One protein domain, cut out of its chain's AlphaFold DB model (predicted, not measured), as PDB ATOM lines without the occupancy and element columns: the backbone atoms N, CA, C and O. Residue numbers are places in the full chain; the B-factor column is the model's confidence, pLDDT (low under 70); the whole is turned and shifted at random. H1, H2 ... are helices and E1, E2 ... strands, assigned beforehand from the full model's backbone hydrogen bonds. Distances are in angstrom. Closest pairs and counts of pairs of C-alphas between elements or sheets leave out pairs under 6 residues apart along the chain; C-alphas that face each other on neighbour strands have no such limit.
ATOM      1  N   GLN A  12     540.583 443.761 306.112       91.69
ATOM      2  CA  GLN A  12     539.653 442.951 305.326       91.69
ATOM      3  C   GLN A  12     539.028 443.768 304.192       91.69
ATOM      4  O   GLN A  12     538.998 443.314 303.052       91.69
ATOM      5  N   ARG A  13     538.564 444.990 304.483       92.81
ATOM      6  CA  ARG A  13     537.946 445.839 303.464       92.81
ATOM      7  C   ARG A  13     538.945 446.260 302.387       92.81
ATOM      8  O   ARG A  13     538.564 446.360 301.227       92.81
ATOM      9  N   GLU A  14     540.202 446.488 302.750       93.38
ATOM     10  CA  GLU A  14     541.273 446.777 301.789       93.38
ATOM     11  C   GLU A  14     541.577 445.590 300.888       93.38
ATOM     12  O   GLU A  14     541.644 445.770 299.678       93.38
ATOM     13  N   ALA A  15     541.686 444.384 301.455       91.38
ATOM     14  CA  ALA A  15     541.884 443.168 300.674       91.38
ATOM     15  C   ALA A  15     540.742 442.959 299.667       91.38
ATOM     16  O   ALA A  15     541.000 442.691 298.499       91.38
ATOM     17  N   GLU A  16     539.490 443.185 300.078       94.38
ATOM     18  CA  GLU A  16     538.335 443.130 299.173       94.38
ATOM     19  C   GLU A  16     538.388 444.187 298.054       94.38
ATOM     20  O   GLU A  16     537.928 443.934 296.941       94.38
ATOM     21  N   ILE A  17     538.870 445.404 298.338       92.50
ATOM     22  CA  ILE A  17     539.028 446.449 297.311       92.50
ATOM     23  C   ILE A  17     540.160 446.066 296.354       92.50
ATOM     24  O   ILE A  17     539.982 446.195 295.146       92.50
ATOM     25  N   CYS A  18     541.275 445.557 296.882       91.06
ATOM     26  CA  CYS A  18     542.416 445.073 296.108       91.06
ATOM     27  C   CYS A  18     541.996 443.944 295.163       91.06
ATOM     28  O   CYS A  18     542.218 444.046 293.962       91.06
ATOM     29  N   GLU A  19     541.281 442.935 295.669       92.94
ATOM     30  CA  GLU A  19     540.762 441.825 294.863       92.94
ATOM     31  C   GLU A  19     539.830 442.322 293.748       92.94
ATOM     32  O   GLU A  19     539.962 441.906 292.597       92.94
ATOM     33  N   ARG A  20     538.922 443.265 294.046       92.69
ATOM     34  CA  ARG A  20     538.059 443.870 293.016       92.69
ATOM     35  C   ARG A  20     538.857 444.648 291.968       92.69
ATOM     36  O   ARG A  20     538.513 444.580 290.790       92.69
ATOM     37  N   ALA A  21     539.896 445.375 292.373       90.69
ATOM     38  CA  ALA A  21     540.747 446.140 291.463       90.69
ATOM     39  C   ALA A  21     541.610 445.225 290.574       90.69
ATOM     40  O   ALA A  21     541.764 445.490 289.381       90.69
ATOM     41  N   GLU A  22     542.125 444.122 291.118       89.38
ATOM     42  CA  GLU A  22     542.890 443.111 290.378       89.38
ATOM     43  C   GLU A  22     542.013 442.303 289.415       89.38
ATOM     44  O   GLU A  22     542.434 442.013 288.295       89.38
ATOM     45  N   ALA A  23     540.780 441.981 289.819       91.00
ATOM     46  CA  ALA A  23     539.810 441.284 288.978       91.00
ATOM     47  C   ALA A  23     539.261 442.159 287.834       91.00
ATOM     48  O   ALA A  23     538.728 441.629 286.853       91.00
ATOM     49  N   ALA A  24     539.372 443.487 287.941       90.50
ATOM     50  CA  ALA A  24     538.949 444.410 286.896       90.50
ATOM     51  C   ALA A  24     539.834 444.292 285.642       90.50
ATOM     52  O   ALA A  24     541.032 444.007 285.716       90.50
ATOM     53  N   THR A  25     539.251 444.560 284.467       91.31
ATOM     54  CA  THR A  25     539.967 444.498 283.183       91.31
ATOM     55  C   THR A  25     541.267 445.318 283.244       91.31
ATOM     56  O   THR A  25     541.215 446.482 283.642       91.31
ATOM     57  N   PRO A  26     542.429 444.768 282.845       90.12
ATOM     58  CA  PRO A  26     543.678 445.529 282.825       90.12
ATOM     59  C   PRO A  26     543.572 446.778 281.942       90.12
ATOM     60  O   PRO A  26     543.007 446.686 280.847       90.12
ATOM     61  N   GLY A  27     544.099 447.904 282.430       88.44
ATOM     62  CA  GLY A  27     544.163 449.180 281.716       88.44
ATOM     63  C   GLY A  27     545.267 449.249 280.644       88.44
ATOM     64  O   GLY A  27     545.937 448.241 280.403       88.44
ATOM     65  N   PRO A  28     545.463 450.430 280.025       91.12
ATOM     66  CA  PRO A  28     544.739 451.675 280.297       91.12
ATOM     67  C   PRO A  28     543.290 451.626 279.796       91.12
ATOM     68  O   PRO A  28     542.988 451.010 278.770       91.12
ATOM     69  N   TRP A  29     542.382 452.264 280.536       94.12
ATOM     70  CA  TRP A  29     541.020 452.526 280.065       94.12
ATOM     71  C   TRP A  29     540.974 453.930 279.466       94.12
ATOM     72  O   TRP A  29     541.488 454.879 280.052       94.12
ATOM     73  N   GLY A  30     540.383 454.053 278.284       92.50
ATOM     74  CA  GLY A  30     540.127 455.323 277.618       92.50
ATOM     75  C   GLY A  30     538.633 455.602 277.536       92.50
ATOM     76  O   GLY A  30     537.822 454.677 277.590       92.50
ATOM     77  N   VAL A  31     538.290 456.877 277.383       94.69
ATOM     78  CA  VAL A  31     536.925 457.345 277.127       94.69
ATOM     79  C   VAL A  31     536.839 457.759 275.660       94.69
ATOM     80  O   VAL A  31     537.710 458.482 275.177       94.69
ATOM     81  N   TYR A  32     535.819 457.289 274.948       91.00
ATOM     82  CA  TYR A  32     535.505 457.703 273.583       91.00
ATOM     83  C   TYR A  32     534.072 458.210 273.506       91.00
ATOM     84  O   TYR A  32     533.149 457.581 274.018       91.00
ATOM     85  N   GLU A  33     533.900 459.339 272.831       89.19
ATOM     86  CA  GLU A  33     532.609 459.965 272.595       89.19
ATOM     87  C   GLU A  33     532.200 459.752 271.133       89.19
ATOM     88  O   GLU A  33     532.947 460.077 270.204       89.19
ATOM     89  N   PHE A  34     531.010 459.196 270.916       84.12
ATOM     90  CA  PHE A  34     530.444 458.970 269.589       84.12
ATOM     91  C   PHE A  34     529.215 459.854 269.366       84.12
ATOM     92  O   PHE A  34     528.457 460.145 270.288       84.12
ATOM     93  N   GLY A  35     528.995 460.271 268.115       79.75
ATOM     94  CA  GLY A  35     527.742 460.914 267.714       79.75
ATOM     95  C   GLY A  35     527.485 462.298 268.325       79.75
ATOM     96  O   GLY A  35     526.326 462.682 268.435       79.75
ATOM     97  N   GLY A  36     528.531 463.042 268.706       73.75
ATOM     98  CA  GLY A  36     528.404 464.416 269.210       73.75
ATOM     99  C   GLY A  36     527.748 464.520 270.587       73.75
ATOM    100  O   GLY A  36     526.960 465.437 270.800       73.75
ATOM    101  N   GLY A  37     528.041 463.571 271.478       71.81
ATOM    102  CA  GLY A  37     527.528 463.569 272.847       71.81
ATOM    103  C   GLY A  37     526.249 462.766 273.058       71.81
ATOM    104  O   GLY A  37     525.518 463.007 274.006       71.81
ATOM    105  N   SER A  38     525.960 461.816 272.168       78.75
ATOM    106  CA  SER A  38     524.846 460.866 272.333       78.75
ATOM    107  C   SER A  38     525.288 459.532 272.940       78.75
ATOM    108  O   SER A  38     524.457 458.690 273.276       78.75
ATOM    109  N   LEU A  39     526.601 459.299 273.043       84.94
ATOM    110  CA  LEU A  39     527.161 458.037 273.506       84.94
ATOM    111  C   LEU A  39     528.582 458.235 274.046       84.94
ATOM    112  O   LEU A  39     529.469 458.655 273.298       84.94
ATOM    113  N   ILE A  40     528.812 457.856 275.307       88.19
ATOM    114  CA  ILE A  40     530.158 457.717 275.879       88.19
ATOM    115  C   ILE A  40     530.458 456.235 276.111       88.19
ATOM    116  O   ILE A  40     529.704 455.512 276.765       88.19
ATOM    117  N   GLU A  41     531.595 455.777 275.596       91.88
ATOM    118  CA  GLU A  41     532.103 454.424 275.808       91.88
ATOM    119  C   GLU A  41     533.444 454.472 276.542       91.88
ATOM    120  O   GLU A  41     534.358 455.210 276.178       91.88
ATOM    121  N   ILE A  42     533.569 453.651 277.584       93.56
ATOM    122  CA  ILE A  42     534.831 453.405 278.282       93.56
ATOM    123  C   ILE A  42     535.373 452.087 277.753       93.56
ATOM    124  O   ILE A  42     534.689 451.064 277.828       93.56
ATOM    125  N   ALA A  43     536.594 452.076 277.229       92.69
ATOM    126  CA  ALA A  43     537.173 450.884 276.619       92.69
ATOM    127  C   ALA A  43     538.646 450.689 276.998       92.69
ATOM    128  O   ALA A  43     539.390 451.646 277.187       92.69
ATOM    129  N   ALA A  44     539.076 449.431 277.096       92.81
ATOM    130  CA  ALA A  44     540.474 449.081 277.338       92.81
ATOM    131  C   ALA A  44     541.291 449.125 276.039       92.81
ATOM    132  O   ALA A  44     540.850 448.585 275.016       92.81
ATOM    133  N   ASP A  45     542.498 449.693 276.115       92.62
ATOM    134  CA  ASP A  45     543.427 449.888 274.988       92.62
ATOM    135  C   ASP A  45     542.790 450.665 273.828       92.62
ATOM    136  O   ASP A  45     542.788 450.223 272.679       92.62
ATOM    137  N   LEU A  46     542.172 451.796 274.168       93.25
ATOM    138  CA  LEU A  46     541.466 452.645 273.219       93.25
ATOM    139  C   LEU A  46     542.452 453.366 272.285       93.25
ATOM    140  O   LEU A  46     543.301 454.135 272.730       93.25
ATOM    141  N   GLU A  47     542.303 453.134 270.982       93.19
ATOM    142  CA  GLU A  47     543.059 453.755 269.892       93.19
ATOM    143  C   GLU A  47     542.085 454.473 268.946       93.19
ATOM    144  O   GLU A  47     541.196 453.847 268.363       93.19
ATOM    145  N   GLU A  48     542.242 455.779 268.744       90.00
ATOM    146  CA  GLU A  48     541.428 456.527 267.779       90.00
ATOM    147  C   GLU A  48     541.867 456.217 266.334       90.00
ATOM    148  O   GLU A  48     543.057 456.188 266.022       90.00
ATOM    149  N   THR A  49     540.910 455.973 265.431       90.56
ATOM    150  CA  THR A  49     541.190 455.495 264.055       90.56
ATOM    151  C   THR A  49     540.740 456.460 262.951       90.56
ATOM    152  O   THR A  49     540.804 456.121 261.770       90.56
ATOM    153  N   GLY A  50     540.258 457.656 263.305       86.19
ATOM    154  CA  GLY A  50     539.743 458.668 262.368       86.19
ATOM    155  C   GLY A  50     538.331 458.399 261.819       86.19
ATOM    156  O   GLY A  50     537.682 459.317 261.325       86.19
ATOM    157  N   HIS A  51     537.820 457.168 261.942       86.06
ATOM    158  CA  HIS A  51     536.438 456.785 261.597       86.06
ATOM    159  C   HIS A  51     535.692 456.128 262.771       86.06
ATOM    160  O   HIS A  51     534.713 455.412 262.572       86.06
ATOM    161  N   GLY A  52     536.185 456.336 263.989       87.88
ATOM    162  CA  GLY A  52     535.775 455.612 265.183       87.88
ATOM    163  C   GLY A  52     536.982 455.336 266.068       87.88
ATOM    164  O   GLY A  52     538.030 455.979 265.941       87.88
ATOM    165  N   TYR A  53     536.883 454.299 266.882       90.81
ATOM    166  CA  TYR A  53     537.987 453.810 267.693       90.81
ATOM    167  C   TYR A  53     538.158 452.303 267.517       90.81
ATOM    168  O   TYR A  53     537.270 451.584 267.052       90.81
ATOM    169  N   LYS A  54     539.331 451.825 267.901       91.75
ATOM    170  CA  LYS A  54     539.636 450.420 268.099       91.75
ATOM    171  C   LYS A  54     539.929 450.238 269.578       91.75
ATOM    172  O   LYS A  54     540.617 451.050 270.179       91.75
ATOM    173  N   ALA A  55     539.408 449.173 270.165       93.06
ATOM    174  CA  ALA A  55     539.712 448.809 271.538       93.06
ATOM    175  C   ALA A  55     539.826 447.297 271.657       93.06
ATOM    176  O   ALA A  55     539.268 446.550 270.847       93.06
ATOM    177  N   ARG A  56     540.512 446.832 272.702       93.38
ATOM    178  CA  ARG A  56     540.528 445.406 273.041       93.38
ATOM    179  C   ARG A  56     539.165 444.953 273.564       93.38
ATOM    180  O   ARG A  56     538.739 443.841 273.256       93.38
ATOM    181  N   ARG A  57     538.506 445.780 274.386       92.06
ATOM    182  CA  ARG A  57     537.227 445.450 275.034       92.06
ATOM    183  C   ARG A  57     536.501 446.703 275.529       92.06
ATOM    184  O   ARG A  57     537.127 447.538 276.173       92.06
ATOM    185  N   GLY A  58     535.187 446.773 275.316       92.44
ATOM    186  CA  GLY A  58     534.318 447.739 275.998       92.44
ATOM    187  C   GLY A  58     534.155 447.394 277.484       92.44
ATOM    188  O   GLY A  58     533.912 446.234 277.831       92.44
ATOM    189  N   ILE A  59     534.336 448.388 278.349       91.75
ATOM    190  CA  ILE A  59     534.253 448.286 279.812       91.75
ATOM    191  C   ILE A  59     532.874 448.708 280.296       91.75
ATOM    192  O   ILE A  59     532.212 447.950 281.002       91.75
ATOM    193  N   ALA A  60     532.447 449.899 279.890       90.81
ATOM    194  CA  ALA A  60     531.156 450.469 280.220       90.81
ATOM    195  C   ALA A  60     530.671 451.311 279.043       90.81
ATOM    196  O   ALA A  60     531.465 451.809 278.242       90.81
ATOM    197  N   ARG A  61     529.357 451.446 278.954       89.75
ATOM    198  CA  ARG A  61     528.675 452.250 277.957       89.75
ATOM    199  C   ARG A  61     527.640 453.084 278.692       89.75
ATOM    200  O   ARG A  61     526.954 452.561 279.566       89.75
ATOM    201  N   LEU A  62     527.631 454.369 278.382       85.06
ATOM    202  CA  LEU A  62     526.723 455.362 278.927       85.06
ATOM    203  C   LEU A  62     525.900 455.842 277.733       85.06
ATOM    204  O   LEU A  62     526.346 456.676 276.942       85.06
ATOM    205  N   ASP A  63     524.770 455.172 277.533       75.56
ATOM    206  CA  ASP A  63     523.858 455.345 276.413       75.56
ATOM    207  C   ASP A  63     522.474 455.768 276.891       75.56
ATOM    208  O   ASP A  63     521.541 454.972 276.950       75.56
ATOM    209  N   GLU A  64     522.351 457.058 277.176       65.56
ATOM    210  CA  GLU A  64     521.080 457.767 277.228       65.56
ATOM    211  C   GLU A  64     521.306 459.122 276.556       65.56
ATOM    212  O   GLU A  64     522.135 459.910 277.007       65.56
ATOM    213  N   GLU A  65     520.614 459.374 275.438       59.38
ATOM    214  CA  GLU A  65     520.399 460.754 275.004       59.38
ATOM    215  C   GLU A  65     519.616 461.416 276.145       59.38
ATOM    216  O   GLU A  65     518.503 460.953 276.428       59.38
ATOM    217  N   PRO A  66     520.161 462.433 276.836       56.47
ATOM    218  CA  PRO A  66     519.387 463.151 277.834       56.47
ATOM    219  C   PRO A  66     518.103 463.645 277.165       56.47
ATOM    220  O   PRO A  66     518.143 464.221 276.075       56.47
ATOM    221  N   LEU A  67     516.960 463.356 277.795       57.66
ATOM    222  CA  LEU A  67     515.628 463.641 277.247       57.66
ATOM    223  C   LEU A  67     515.450 465.128 276.889       57.66
ATOM    224  O   LEU A  67     514.673 465.434 275.987       57.66
ATOM    225  N   ASP A  68     516.218 466.020 277.519       64.81
ATOM    226  CA  ASP A  68     516.481 467.390 277.080       64.81
ATOM    227  C   ASP A  68     517.704 467.932 277.857       64.81
ATOM    228  O   ASP A  68     517.725 467.870 279.085       64.81
ATOM    229  N   ASN A  69     518.734 468.452 277.179       63.28
ATOM    230  CA  ASN A  69     519.909 469.070 277.830       63.28
ATOM    231  C   ASN A  69     519.673 470.557 278.172       63.28
ATOM    232  O   ASN A  69     520.616 471.270 278.518       63.28
ATOM    233  N   ASP A  70     518.440 471.050 278.023       71.50
ATOM    234  CA  ASP A  70     518.048 472.401 278.411       71.50
ATOM    235  C   ASP A  70     517.762 472.469 279.926       71.50
ATOM    236  O   ASP A  70     516.769 471.898 280.385       71.50
ATOM    237  N   PRO A  71     518.551 473.225 280.719       70.06
ATOM    238  CA  PRO A  71     518.273 473.435 282.140       70.06
ATOM    239  C   PRO A  71     516.925 474.117 282.420       70.06
ATOM    240  O   PRO A  71     516.518 474.223 283.578       70.06
ATOM    241  N   ALA A  72     516.259 474.651 281.389       75.81
ATOM    242  CA  ALA A  72     514.914 475.208 281.472       75.81
ATOM    243  C   ALA A  72     513.795 474.157 281.350       75.81
ATOM    244  O   ALA A  72     512.629 474.516 281.536       75.81
ATOM    245  N   HIS A  73     514.110 472.897 281.036       75.38
ATOM    246  CA  HIS A  73     513.129 471.820 281.006       75.38
ATOM    247  C   HIS A  73     512.808 471.347 282.433       75.38
ATOM    248  O   HIS A  73     513.704 471.143 283.249       75.38
ATOM    249  N   ASP A  74     511.525 471.136 282.740       72.62
ATOM    250  CA  ASP A  74     511.064 470.774 284.093       72.62
ATOM    251  C   ASP A  74     511.580 469.396 284.567       72.62
ATOM    252  O   ASP A  74     511.541 469.091 285.760       72.62
ATOM    253  N   GLU A  75     512.044 468.565 283.631       68.81
ATOM    254  CA  GLU A  75     512.582 467.219 283.876       68.81
ATOM    255  C   GLU A  75     514.116 467.191 283.966       68.81
ATOM    256  O   GLU A  75     514.665 466.147 284.289       68.81
ATOM    257  N   TRP A  76     514.807 468.313 283.721       72.75
ATOM    258  CA  TRP A  76     516.268 468.373 283.781       72.75
ATOM    259  C   TRP A  76     516.780 468.289 285.222       72.75
ATOM    260  O   TRP A  76     516.345 469.036 286.108       72.75
ATOM    261  N   THR A  77     517.780 467.439 285.450       70.88
ATOM    262  CA  THR A  77     518.568 467.425 286.686       70.88
ATOM    263  C   THR A  77     520.053 467.648 286.399       70.88
ATOM    264  O   THR A  77     520.569 467.278 285.351       70.88
ATOM    265  N   ALA A  78     520.785 468.212 287.366       70.31
ATOM    266  CA  ALA A  78     522.236 468.387 287.246       70.31
ATOM    267  C   ALA A  78     523.008 467.052 287.151       70.31
ATOM    268  O   ALA A  78     524.170 467.048 286.757       70.31
ATOM    269  N   GLU A  79     522.375 465.938 287.533       62.00
ATOM    270  CA  GLU A  79     522.928 464.584 287.416       62.00
ATOM    271  C   GLU A  79     522.820 464.039 285.979       62.00
ATOM    272  O   GLU A  79     523.609 463.183 285.595       62.00
ATOM    273  N   GLU A  80     521.896 464.571 285.171       67.19
ATOM    274  CA  GLU A  80     521.675 464.201 283.763       67.19
ATOM    275  C   GLU A  80     522.418 465.128 282.780       67.19
ATOM    276  O   GLU A  80     522.333 464.951 281.565       67.19
ATOM    277  N   ASP A  81     523.176 466.105 283.292       77.12
ATOM    278  CA  ASP A  81     524.022 466.979 282.482       77.12
ATOM    279  C   ASP A  81     525.145 466.166 281.814       77.12
ATOM    280  O   ASP A  81     525.927 465.474 282.474       77.12
ATOM    281  N   TRP A  82     525.266 466.280 280.491       76.56
ATOM    282  CA  TRP A  82     526.273 465.544 279.724       76.56
ATOM    283  C   TRP A  82     527.714 465.801 280.188       76.56
ATOM    284  O   TRP A  82     528.554 464.900 280.142       76.56
ATOM    285  N   ALA A  83     528.012 466.998 280.698       79.25
ATOM    286  CA  ALA A  83     529.320 467.297 281.271       79.25
ATOM    287  C   ALA A  83     529.586 466.482 282.550       79.25
ATOM    288  O   ALA A  83     530.732 466.105 282.807       79.25
ATOM    289  N   GLN A  84     528.547 466.180 283.336       77.81
ATOM    290  CA  GLN A  84     528.655 465.305 284.505       77.81
ATOM    291  C   GLN A  84     528.853 463.845 284.079       77.81
ATOM    292  O   GLN A  84     529.731 463.175 284.622       77.81
ATOM    293  N   VAL A  85     528.139 463.376 283.051       80.19
ATOM    294  CA  VAL A  85     528.331 462.026 282.483       80.19
ATOM    295  C   VAL A  85     529.759 461.846 281.949       80.19
ATOM    296  O   VAL A  85     530.403 460.824 282.206       80.19
ATOM    297  N   GLU A  86     530.305 462.851 281.258       82.94
ATOM    298  CA  GLU A  86     531.697 462.846 280.794       82.94
ATOM    299  C   GLU A  86     532.692 462.825 281.971       82.94
ATOM    300  O   GLU A  86     533.702 462.110 281.929       82.94
ATOM    301  N   ALA A  87     532.414 463.582 283.039       84.44
ATOM    302  CA  ALA A  87     533.235 463.592 284.248       84.44
ATOM    303  C   ALA A  87     533.230 462.227 284.959       84.44
ATOM    304  O   ALA A  87     534.301 461.726 285.321       84.44
ATOM    305  N   ASP A  88     532.065 461.595 285.093       83.19
ATOM    306  CA  ASP A  88     531.914 460.265 285.688       83.19
ATOM    307  C   ASP A  88     532.625 459.200 284.849       83.19
ATOM    308  O   ASP A  88     533.334 458.345 285.388       83.19
ATOM    309  N   ALA A  89     532.524 459.284 283.519       87.00
ATOM    310  CA  ALA A  89     533.225 458.374 282.620       87.00
ATOM    311  C   ALA A  89     534.748 458.474 282.770       87.00
ATOM    312  O   ALA A  89     535.436 457.451 282.857       87.00
ATOM    313  N   LYS A  90     535.285 459.698 282.860       88.88
ATOM    314  CA  LYS A  90     536.713 459.934 283.131       88.88
ATOM    315  C   LYS A  90     537.110 459.395 284.500       88.88
ATOM    316  O   LYS A  90     538.131 458.717 284.602       88.88
ATOM    317  N   PHE A  91     536.305 459.640 285.535       90.50
ATOM    318  CA  PHE A  91     536.553 459.099 286.870       90.50
ATOM    319  C   PHE A  91     536.619 457.568 286.852       90.50
ATOM    320  O   PHE A  91     537.579 456.994 287.360       90.50
ATOM    321  N   VAL A  92     535.658 456.891 286.214       90.31
ATOM    322  CA  VAL A  92     535.641 455.423 286.093       90.31
ATOM    323  C   VAL A  92     536.844 454.910 285.298       90.31
ATOM    324  O   VAL A  92     537.449 453.914 285.699       90.31
ATOM    325  N   ALA A  93     537.218 455.584 284.206       89.50
ATOM    326  CA  ALA A  93     538.397 455.230 283.417       89.50
ATOM    327  C   ALA A  93     539.685 455.295 284.257       89.50
ATOM    328  O   ALA A  93     540.472 454.347 284.250       89.50
ATOM    329  N   HIS A  94     539.865 456.366 285.037       90.12
ATOM    330  CA  HIS A  94     541.041 456.559 285.893       90.12
ATOM    331  C   HIS A  94     541.024 455.715 287.171       90.12
ATOM    332  O   HIS A  94     542.084 455.296 287.638       90.12
ATOM    333  N   ALA A  95     539.844 455.381 287.705       90.81
ATOM    334  CA  ALA A  95     539.698 454.604 288.936       90.81
ATOM    335  C   ALA A  95     540.446 453.266 288.883       90.81
ATOM    336  O   ALA A  95     540.910 452.780 289.917       90.81
ATOM    337  N   ARG A  96     540.607 452.675 287.691       90.19
ATOM    338  CA  ARG A  96     541.383 451.442 287.523       90.19
ATOM    339  C   ARG A  96     542.831 451.592 287.998       90.19
ATOM    340  O   ARG A  96     543.343 450.676 288.651       90.19
ATOM    341  N   ASP A  97     543.470 452.709 287.680       90.50
ATOM    342  CA  ASP A  97     544.867 452.978 288.026       90.50
ATOM    343  C   ASP A  97     544.958 453.659 289.398       90.50
ATOM    344  O   ASP A  97     545.720 453.213 290.262       90.50
ATOM    345  N   ASP A  98     544.097 454.648 289.651       92.88
ATOM    346  CA  ASP A  98     544.099 455.444 290.881       92.88
ATOM    347  C   ASP A  98     543.825 454.596 292.129       92.88
ATOM    348  O   ASP A  98     544.510 454.749 293.139       92.88
ATOM    349  N   VAL A  99     542.874 453.654 292.083       92.81
ATOM    350  CA  VAL A  99     542.583 452.785 293.240       92.81
ATOM    351  C   VAL A  99     543.786 451.910 293.582       92.81
ATOM    352  O   VAL A  99     544.102 451.730 294.759       92.81
ATOM    353  N   SER A 100     544.484 451.393 292.569       89.56
ATOM    354  CA  SER A 100     545.675 450.564 292.781       89.56
ATOM    355  C   SER A 100     546.814 451.393 293.387       89.56
ATOM    356  O   SER A 100     547.447 450.956 294.348       89.56
ATOM    357  N   ALA A 101     547.031 452.610 292.877       93.19
ATOM    358  CA  ALA A 101     548.021 453.541 293.414       93.19
ATOM    359  C   ALA A 101     547.707 453.935 294.868       93.19
ATOM    360  O   ALA A 101     548.575 453.855 295.734       93.19
ATOM    361  N   LEU A 102     546.450 454.271 295.171       94.88
ATOM    362  CA  LEU A 102     546.016 454.629 296.525       94.88
ATOM    363  C   LEU A 102     546.155 453.469 297.519       94.88
ATOM    364  O   LEU A 102     546.516 453.699 298.672       94.88
ATOM    365  N   LEU A 103     545.892 452.225 297.102       93.56
ATOM    366  CA  LEU A 103     546.121 451.049 297.948       93.56
ATOM    367  C   LEU A 103     547.612 450.834 298.242       93.56
ATOM    368  O   LEU A 103     547.959 450.493 299.374       93.56
ATOM    369  N   ALA A 104     548.487 451.060 297.256       92.56
ATOM    370  CA  ALA A 104     549.934 450.977 297.448       92.56
ATOM    371  C   ALA A 104     550.438 452.049 298.429       92.56
ATOM    372  O   ALA A 104     551.154 451.724 299.376       92.56
ATOM    373  N   GLU A 105     549.992 453.297 298.269       96.31
ATOM    374  CA  GLU A 105     550.301 454.398 299.194       96.31
ATOM    375  C   GLU A 105     549.779 454.116 300.610       96.31
ATOM    376  O   GLU A 105     550.487 454.292 301.601       96.31
ATOM    377  N   LEU A 106     548.554 453.599 300.736       93.62
ATOM    378  CA  LEU A 106     547.985 453.232 302.032       93.62
ATOM    379  C   LEU A 106     548.788 452.120 302.719       93.62
ATOM    380  O   LEU A 106     548.976 452.163 303.940       93.62
ATOM    381  N   ALA A 107     549.269 451.138 301.956       92.12
ATOM    382  CA  ALA A 107     550.147 450.092 302.467       92.12
ATOM    383  C   ALA A 107     551.500 450.664 302.926       92.12
ATOM    384  O   ALA A 107     551.948 450.325 304.024       92.12
ATOM    385  N   ALA A 108     552.101 451.572 302.151       95.50
ATOM    386  CA  ALA A 108     553.352 452.248 302.504       95.50
ATOM    387  C   ALA A 108     553.214 453.058 303.805       95.50
ATOM    388  O   ALA A 108     553.943 452.817 304.764       95.50
ATOM    389  N   VAL A 109     552.193 453.915 303.907       95.94
ATOM    390  CA  VAL A 109     551.927 454.720 305.115       95.94
ATOM    391  C   VAL A 109     551.666 453.841 306.343       95.94
ATOM    392  O   VAL A 109     552.020 454.194 307.472       95.94
ATOM    393  N   ARG A 110     551.034 452.675 306.166       92.19
ATOM    394  CA  ARG A 110     550.842 451.716 307.265       92.19
ATOM    395  C   ARG A 110     552.151 451.085 307.708       92.19
ATOM    396  O   ARG A 110     552.356 450.995 308.917       92.19
ATOM    397  N   ALA A 111     553.004 450.695 306.767       94.88
ATOM    398  CA  ALA A 111     554.329 450.171 307.071       94.88
ATOM    399  C   ALA A 111     555.165 451.211 307.835       94.88
ATOM    400  O   ALA A 111     555.657 450.902 308.917       94.88
ATOM    401  N   GLU A 112     555.208 452.460 307.359       97.31
ATOM    402  CA  GLU A 112     555.904 453.567 308.035       97.31
ATOM    403  C   GLU A 112     555.366 453.812 309.452       97.31
ATOM    404  O   GLU A 112     556.123 453.975 310.408       97.31
ATOM    405  N   ARG A 113     554.038 453.811 309.624       96.31
ATOM    406  CA  ARG A 113     553.414 453.962 310.946       96.31
ATOM    407  C   ARG A 113     553.798 452.820 311.882       96.31
ATOM    408  O   ARG A 113     554.000 453.053 313.076       96.31
ATOM    409  N   ASP A 114     553.796 451.590 311.384       96.56
ATOM    410  CA  ASP A 114     554.075 450.410 312.197       96.56
ATOM    411  C   ASP A 114     555.561 450.353 312.582       96.56
ATOM    412  O   ASP A 114     555.866 450.070 313.742       96.56
ATOM    413  N   GLU A 115     556.462 450.761 311.685       97.94
ATOM    414  CA  GLU A 115     557.878 451.000 311.982       97.94
ATOM    415  C   GLU A 115     558.054 452.101 313.038       97.94
ATOM    416  O   GLU A 115     558.678 451.873 314.073       97.94
ATOM    417  N   ALA A 116     557.417 453.263 312.861       97.38
ATOM    418  CA  ALA A 116     557.486 454.358 313.830       97.38
ATOM    419  C   ALA A 116     556.971 453.947 315.221       97.38
ATOM    420  O   ALA A 116     557.516 454.361 316.245       97.38
ATOM    421  N   ARG A 117     555.931 453.105 315.280       98.12
ATOM    422  CA  ARG A 117     555.414 452.547 316.539       98.12
ATOM    423  C   ARG A 117     556.376 451.554 317.178       98.12
ATOM    424  O   ARG A 117     556.464 451.537 318.404       98.12
ATOM    425  N   ALA A 118     557.068 450.741 316.383       98.12
ATOM    426  CA  ALA A 118     558.101 449.841 316.885       98.12
ATOM    427  C   ALA A 118     559.266 450.638 317.490       98.12
ATOM    428  O   ALA A 118     559.618 450.403 318.645       98.12
ATOM    429  N   THR A 119     559.762 451.653 316.778       98.19
ATOM    430  CA  THR A 119     560.813 452.561 317.265       98.19
ATOM    431  C   THR A 119     560.391 453.291 318.538       98.19
ATOM    432  O   THR A 119     561.157 453.371 319.496       98.19
ATOM    433  N   LEU A 120     559.152 453.795 318.593       98.50
ATOM    434  CA  LEU A 120     558.631 454.455 319.791       98.50
ATOM    435  C   LEU A 120     558.586 453.500 320.989       98.50
ATOM    436  O   LEU A 120     558.917 453.898 322.101       98.50
ATOM    437  N   ARG A 121     558.183 452.246 320.768       98.56
ATOM    438  CA  ARG A 121     558.149 451.233 321.824       98.56
ATOM    439  C   ARG A 121     559.547 450.940 322.363       98.56
ATOM    440  O   ARG A 121     559.721 450.949 323.574       98.56
TER     441      ARG A 121
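What this domain is: This is residues 12 to 121 of the 269 residues of an uncharacterized protein of Streptomyces alboflavus (UniProt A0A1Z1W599). A small, strongly twisted three-stranded sheet is covered on one face by the first part of a long, kinked helix, H2, whose residues 108 to 121 stick out as an arm; short helix H1 packs on H2 near the kink. The 110 printed residues run H1 E1 E2 E3 H2, class mixed, with E1, E2 and E3 an antiparallel meander, neighbours in chain order. The whole is only just loose, close to extended: radius of gyration of the C-alphas 19.6 A, spans 64 by 37 by 21 A.

How they stand to each other: Inner strand E2, residues 39 to 44, forms hairpins with E1, residues 29 to 34 (N 32 and O 41, 2.8 A), and E3, residues 57 to 62 (N 59 and O 42, 2.7 A). H2, residues 82 to 121, is on the sheet; its closest C-alphas to E1 are Ala 93 and Trp 29, 5.0 A. It has a kink of 51 degrees near residue 96. H1, residues 12 to 23, touches H2 at residues 96 to 103 alone, closest C-alphas Ala 21 and Arg 96, 6.6 A. Every O i to N i+4 pair is within hydrogen-bond range in H1, 33 of 36 in H2.

Where its parts are: H1 begins at C-alpha 12 (539.653, 442.951, 305.326). H2, 54.7 A long, ends at C-alpha 121 (558.149, 451.233, 321.824).

The domain as a whole: The printed part has no cut. Links E2 to E3 and E3 to H2 are long. pLDDT is under 70 at residues 64 to 69, 75, 79 and 80.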